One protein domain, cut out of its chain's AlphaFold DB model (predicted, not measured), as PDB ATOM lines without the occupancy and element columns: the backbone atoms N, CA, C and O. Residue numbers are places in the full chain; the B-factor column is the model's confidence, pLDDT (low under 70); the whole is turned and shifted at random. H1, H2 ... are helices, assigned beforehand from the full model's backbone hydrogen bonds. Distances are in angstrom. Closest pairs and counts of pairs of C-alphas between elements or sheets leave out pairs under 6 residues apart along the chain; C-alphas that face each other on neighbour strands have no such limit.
ATOM      1  N   MET A   1     174.556 116.089 133.650       54.97
ATOM      2  CA  MET A   1     173.191 116.243 134.215       54.97
ATOM      3  C   MET A   1     172.533 117.580 133.860       54.97
ATOM      4  O   MET A   1     171.374 117.568 133.469       54.97
ATOM      5  N   GLN A   2     173.237 118.719 133.910       63.75
ATOM      6  CA  GLN A   2     172.629 120.047 133.690       63.75
ATOM      7  C   GLN A   2     172.088 120.301 132.270       63.75
ATOM      8  O   GLN A   2     171.022 120.888 132.137       63.75
ATOM      9  N   ALA A   3     172.737 119.810 131.209       69.25
ATOM     10  CA  ALA A   3     172.316 120.088 129.827       69.25
ATOM     11  C   ALA A   3     170.891 119.602 129.493       69.25
ATOM     12  O   ALA A   3     170.159 120.260 128.760       69.25
ATOM     13  N   ARG A   4     170.473 118.467 130.068       71.75
ATOM     14  CA  ARG A   4     169.148 117.885 129.820       71.75
ATOM     15  C   ARG A   4     168.046 118.699 130.497       71.75
ATOM     16  O   ARG A   4     167.013 118.943 129.891       71.75
ATOM     17  N   LEU A   5     168.309 119.186 131.710       71.06
ATOM     18  CA  LEU A   5     167.409 120.088 132.429       71.06
ATOM     19  C   LEU A   5     167.289 121.441 131.720       71.06
ATOM     20  O   LEU A   5     166.186 121.960 131.599       71.06
ATOM     21  N   MET A   6     168.390 121.970 131.180       74.69
ATOM     22  CA  MET A   6     168.377 123.217 130.404       74.69
ATOM     23  C   MET A   6     167.616 123.075 129.079       74.69
ATOM     24  O   MET A   6     166.892 123.991 128.693       74.69
ATOM     25  N   ALA A   7     167.703 121.914 128.419       71.44
ATOM     26  CA  ALA A   7     166.909 121.614 127.229       71.44
ATOM     27  C   ALA A   7     165.404 121.595 127.549       71.44
ATOM     28  O   ALA A   7     164.642 122.317 126.906       71.44
ATOM     29  N   PHE A   8     164.992 120.876 128.599       66.31
ATOM     30  CA  PHE A   8     163.588 120.833 129.024       66.31
ATOM     31  C   PHE A   8     163.066 122.191 129.501       66.31
ATOM     32  O   PHE A   8     161.948 122.575 129.162       66.31
ATOM     33  N   ALA A   9     163.884 122.951 130.229       70.06
ATOM     34  CA  ALA A   9     163.548 124.307 130.644       70.06
ATOM     35  C   ALA A   9     163.335 125.210 129.417       70.06
ATOM     36  O   ALA A   9     162.304 125.865 129.302       70.06
ATOM     37  N   SER A  10     164.248 125.179 128.442       64.62
ATOM     38  CA  SER A  10     164.121 125.972 127.214       64.62
ATOM     39  C   SER A  10     162.916 125.569 126.351       64.62
ATOM     40  O   SER A  10     162.290 126.426 125.732       64.62
ATOM     41  N   GLU A  11     162.535 124.291 126.344       63.34
ATOM     42  CA  GLU A  11     161.336 123.806 125.654       63.34
ATOM     43  C   GLU A  11     160.044 124.274 126.349       63.34
ATOM     44  O   GLU A  11     159.076 124.644 125.679       63.34
ATOM     45  N   ALA A  12     160.047 124.334 127.684       60.22
ATOM     46  CA  ALA A  12     158.940 124.858 128.481       60.22
ATOM     47  C   ALA A  12     158.783 126.383 128.340       60.22
ATOM     48  O   ALA A  12     157.658 126.865 128.257       60.22
ATOM     49  N   PHE A  13     159.881 127.138 128.226       56.94
ATOM     50  CA  PHE A  13     159.840 128.598 128.054       56.94
ATOM     51  C   PHE A  13     159.487 129.052 126.626       56.94
ATOM     52  O   PHE A  13     158.972 130.153 126.444       56.94
ATOM     53  N   ARG A  14     159.699 128.211 125.598       59.97
ATOM     54  CA  ARG A  14     159.235 128.478 124.215       59.97
ATOM     55  C   ARG A  14     157.719 128.368 124.064       59.97
ATOM     56  O   ARG A  14     157.154 128.903 123.113       59.97
ATOM     57  N   LYS A  15     157.056 127.707 125.014       58.44
ATOM     58  CA  LYS A  15     155.612 127.797 125.215       58.44
ATOM     59  C   LYS A  15     155.386 129.000 126.116       58.44
ATOM     60  O   LYS A  15     155.337 128.859 127.331       58.44
ATOM     61  N   VAL A  16     155.297 130.193 125.530       51.41
ATOM     62  CA  VAL A  16     154.846 131.378 126.266       51.41
ATOM     63  C   VAL A  16     153.481 131.025 126.857       51.41
ATOM     64  O   VAL A  16     152.477 130.971 126.147       51.41
ATOM     65  N   LEU A  17     153.450 130.702 128.148       57.09
ATOM     66  CA  LEU A  17     152.226 130.478 128.899       57.09
ATOM     67  C   LEU A  17     151.619 131.857 129.136       57.09
ATOM     68  O   LEU A  17     151.737 132.409 130.223       57.09
ATOM     69  N   ILE A  18     151.022 132.442 128.092       58.09
ATOM     70  CA  ILE A  18     150.163 133.612 128.242       58.09
ATOM     71  C   ILE A  18     148.989 133.131 129.100       58.09
ATOM     72  O   ILE A  18     148.220 132.272 128.638       58.09
ATOM     73  N   PRO A  19     148.855 133.603 130.349       48.94
ATOM     74  CA  PRO A  19     147.768 133.168 131.211       48.94
ATOM     75  C   PRO A  19     146.443 133.489 130.504       48.94
ATOM     76  O   PRO A  19     146.212 134.630 130.120       48.94
ATOM     77  N   GLY A  20     145.618 132.467 130.243       58.06
ATOM     78  CA  GLY A  20     144.353 132.592 129.496       58.06
ATOM     79  C   GLY A  20     144.331 131.983 128.083       58.06
ATOM     80  O   GLY A  20     143.250 131.730 127.559       58.06
ATOM     81  N   TYR A  21     145.473 131.634 127.479       55.62
ATOM     82  CA  TYR A  21     145.507 131.061 126.115       55.62
ATOM     83  C   TYR A  21     145.258 129.546 126.036       55.62
ATOM     84  O   TYR A  21     145.231 128.974 124.949       55.62
ATOM     85  N   ARG A  22     145.019 128.885 127.178       59.88
ATOM     86  CA  ARG A  22     144.803 127.428 127.257       59.88
ATOM     87  C   ARG A  22     143.506 126.951 126.586       59.88
ATOM     88  O   ARG A  22     143.354 125.754 126.369       59.88
ATOM     89  N   PHE A  23     142.600 127.868 126.247       52.09
ATOM     90  CA  PHE A  23     141.327 127.566 125.588       52.09
ATOM     91  C   PHE A  23     141.049 128.451 124.367       52.09
ATOM     92  O   PHE A  23     139.899 128.540 123.948       52.09
ATOM     93  N   LEU A  24     142.059 129.109 123.778       52.75
ATOM     94  CA  LEU A  24     141.813 129.816 122.522       52.75
ATOM     95  C   LEU A  24     141.612 128.792 121.398       52.75
ATOM     96  O   LEU A  24     142.541 128.036 121.100       52.75
ATOM     97  N   PRO A  25     140.437 128.753 120.743       52.47
ATOM     98  CA  PRO A  25     140.254 127.898 119.588       52.47
ATOM     99  C   PRO A  25     141.178 128.402 118.477       52.47
ATOM    100  O   PRO A  25     140.931 129.432 117.852       52.47
ATOM    101  N   THR A  26     142.244 127.657 118.185       57.47
ATOM    102  CA  THR A  26     143.181 127.910 117.076       57.47
ATOM    103  C   THR A  26     142.569 127.558 115.716       57.47
ATOM    104  O   THR A  26     143.256 127.143 114.788       57.47
ATOM    105  N   LYS A  27     141.257 127.749 115.553       55.84
ATOM    106  CA  LYS A  27     140.584 127.712 114.254       55.84
ATOM    107  C   LYS A  27     140.503 129.137 113.711       55.84
ATOM    108  O   LYS A  27     139.431 129.689 113.491       55.84
ATOM    109  N   ASN A  28     141.667 129.758 113.544       61.03
ATOM    110  CA  ASN A  28     141.760 131.115 113.033       61.03
ATOM    111  C   ASN A  28     142.032 131.074 111.522       61.03
ATOM    112  O   ASN A  28     143.124 130.730 111.079       61.03
ATOM    113  N   ARG A  29     141.043 131.456 110.706       63.94
ATOM    114  CA  ARG A  29     141.222 131.624 109.250       63.94
ATOM    115  C   ARG A  29     142.395 132.560 108.925       63.94
ATOM    116  O   ARG A  29     143.062 132.357 107.914       63.94
ATOM    117  N   MET A  30     142.674 133.527 109.799       63.84
ATOM    118  CA  MET A  30     143.790 134.462 109.655       63.84
ATOM    119  C   MET A  30     145.147 133.791 109.863       63.84
ATOM    120  O   MET A  30     146.072 134.102 109.120       63.84
ATOM    121  N   SER A  31     145.274 132.829 110.792       72.12
ATOM    122  CA  SER A  31     146.532 132.079 110.932       72.12
ATOM    123  C   SER A  31     146.781 131.249 109.679       72.12
ATOM    124  O   SER A  31     147.865 131.293 109.117       72.12
ATOM    125  N   TRP A  32     145.737 130.614 109.140       75.00
ATOM    126  CA  TRP A  32     145.842 129.870 107.886       75.00
ATOM    127  C   TRP A  32     146.176 130.758 106.673       75.00
ATOM    128  O   TRP A  32     146.862 130.313 105.753       75.00
ATOM    129  N   GLY A  33     145.715 132.015 106.670       80.19
ATOM    130  CA  GLY A  33     146.110 133.038 105.696       80.19
ATOM    131  C   GLY A  33     147.593 133.395 105.803       80.19
ATOM    132  O   GLY A  33     148.320 133.278 104.818       80.19
ATOM    133  N   MET A  34     148.063 133.703 107.013       77.88
ATOM    134  CA  MET A  34     149.473 134.004 107.286       77.88
ATOM    135  C   MET A  34     150.393 132.826 106.944       77.88
ATOM    136  O   MET A  34     151.404 133.012 106.273       77.88
ATOM    137  N   ASP A  35     150.033 131.598 107.320       81.75
ATOM    138  CA  ASP A  35     150.787 130.386 106.970       81.75
ATOM    139  C   ASP A  35     150.925 130.212 105.447       81.75
ATOM    140  O   ASP A  35     151.965 129.769 104.947       81.75
ATOM    141  N   ARG A  36     149.887 130.569 104.681       87.44
ATOM    142  CA  ARG A  36     149.922 130.545 103.210       87.44
ATOM    143  C   ARG A  36     150.818 131.644 102.649       87.44
ATOM    144  O   ARG A  36     151.564 131.369 101.711       87.44
ATOM    145  N   GLU A  37     150.766 132.849 103.199       91.25
ATOM    146  CA  GLU A  37     151.618 133.972 102.787       91.25
ATOM    147  C   GLU A  37     153.098 133.693 103.067       91.25
ATOM    148  O   GLU A  37     153.935 133.874 102.181       91.25
ATOM    149  N   ILE A  38     153.417 133.138 104.239       90.31
ATOM    150  CA  ILE A  38     154.777 132.724 104.612       90.31
ATOM    151  C   ILE A  38     155.297 131.658 103.639       90.31
ATOM    152  O   ILE A  38     156.405 131.784 103.113       90.31
ATOM    153  N   LYS A  39     154.488 130.632 103.338       90.31
ATOM    154  CA  LYS A  39     154.856 129.588 102.368       90.31
ATOM    155  C   LYS A  39     155.083 130.158 100.967       90.31
ATOM    156  O   LYS A  39     156.080 129.808 100.343       90.31
ATOM    157  N   ARG A  40     154.220 131.065 100.489       88.75
ATOM    158  CA  ARG A  40     154.412 131.749  99.195       88.75
ATOM    159  C   ARG A  40     155.698 132.576  99.176       88.75
ATOM    160  O   ARG A  40     156.455 132.494  98.212       88.75
ATOM    161  N   GLY A  41     155.977 133.323 100.245       90.81
ATOM    162  CA  GLY A  41     157.201 134.115 100.376       90.81
ATOM    163  C   GLY A  41     158.465 133.254 100.331       90.81
ATOM    164  O   GLY A  41     159.419 133.591  99.628       90.81
ATOM    165  N   LEU A  42     158.451 132.106 101.014       92.69
ATOM    166  CA  LEU A  42     159.558 131.149 101.006       92.69
ATOM    167  C   LEU A  42     159.759 130.509  99.633       92.69
ATOM    168  O   LEU A  42     160.885 130.486  99.149       92.69
ATOM    169  N   VAL A  43     158.689 130.052  98.977       90.31
ATOM    170  CA  VAL A  43     158.771 129.480  97.623       90.31
ATOM    171  C   VAL A  43     159.333 130.505  96.637       90.31
ATOM    172  O   VAL A  43     160.250 130.179  95.887       90.31
ATOM    173  N   ARG A  44     158.888 131.767  96.700       88.44
ATOM    174  CA  ARG A  44     159.413 132.856  95.858       88.44
ATOM    175  C   ARG A  44     160.886 133.162  96.153       88.44
ATOM    176  O   ARG A  44     161.662 133.436  95.243       88.44
ATOM    177  N   LEU A  45     161.307 133.124  97.418       88.19
ATOM    178  CA  LEU A  45     162.711 133.322  97.797       88.19
ATOM    179  C   LEU A  45     163.604 132.163  97.327       88.19
ATOM    180  O   LEU A  45     164.710 132.401  96.845       88.19
ATOM    181  N   ILE A  46     163.118 130.928  97.451       89.69
ATOM    182  CA  ILE A  46     163.817 129.722  97.002       89.69
ATOM    183  C   ILE A  46     163.909 129.707  95.475       89.69
ATOM    184  O   ILE A  46     164.998 129.485  94.964       89.69
ATOM    185  N   GLY A  47     162.828 130.024  94.757       83.31
ATOM    186  CA  GLY A  47     162.818 130.129  93.294       83.31
ATOM    187  C   GLY A  47     163.846 131.137  92.777       83.31
ATOM    188  O   GLY A  47     164.702 130.782  91.969       83.31
ATOM    189  N   ARG A  48     163.872 132.346  93.365       81.25
ATOM    190  CA  ARG A  48     164.884 133.378  93.063       81.25
ATOM    191  C   ARG A  48     166.319 132.906  93.301       81.25
ATOM    192  O   ARG A  48     167.211 133.259  92.540       81.25
ATOM    193  N   ARG A  49     166.560 132.118  94.352       76.62
ATOM    194  CA  ARG A  49     167.892 131.557  94.644       76.62
ATOM    195  C   ARG A  49     168.241 130.372  93.739       76.62
ATOM    196  O   ARG A  49     169.411 130.161  93.450       76.62
ATOM    197  N   SER A  50     167.246 129.590  93.336       78.31
ATOM    198  CA  SER A  50     167.425 128.333  92.610       78.31
ATOM    199  C   SER A  50     167.531 128.515  91.091       78.31
ATOM    200  O   SER A  50     167.664 127.518  90.387       78.31
TER     201      SER A  50
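What this domain is: This is residues 1 to 50 of the 152 residues of the protein "cDNA clone:002-147-A09, full insert sequence" of Oryza sativa subsp. japonica (UniProt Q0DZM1). What shape does the printed part have? It is an open arch: H1 and the longer H2 are its two legs, residues 14 to 28 span between them, and the middle is empty. How is it made up? The 50 printed residues hold H1, then H2, with no named strand; the class is all helix. The whole is extended, with a radius of gyration of the C-alphas of 17.3 A, and flat, spanning 45 by 31 by 11 A.

Where its parts are: Where is H1? It takes residues 2 to 13, from C-alpha 2 at (172.629, 120.047, 133.690), over 16.4 A. Where is H2? It takes residues 29 to 50, over 31.2 A, ending with C-alpha 50 at (167.425, 128.333, 92.610).

How they stand to each other: Do the helices meet? H1 and H2 are apart, and residues 1 to 50 stand free. Are their backbones well formed? In H1 and H2 every O i to N i+4 pair is within hydrogen-bond range.

The domain as a whole: How far does it reach? The two C-alphas farthest apart, of Met 1 and Arg 48, are 45.3 A apart. Is the printed part unbroken? It has no cut, and the link from H1 to H2 is long, with 15 residues. Where is confidence low? Residues 1 to 3, 8 and 10 to 30 have pLDDT under 70.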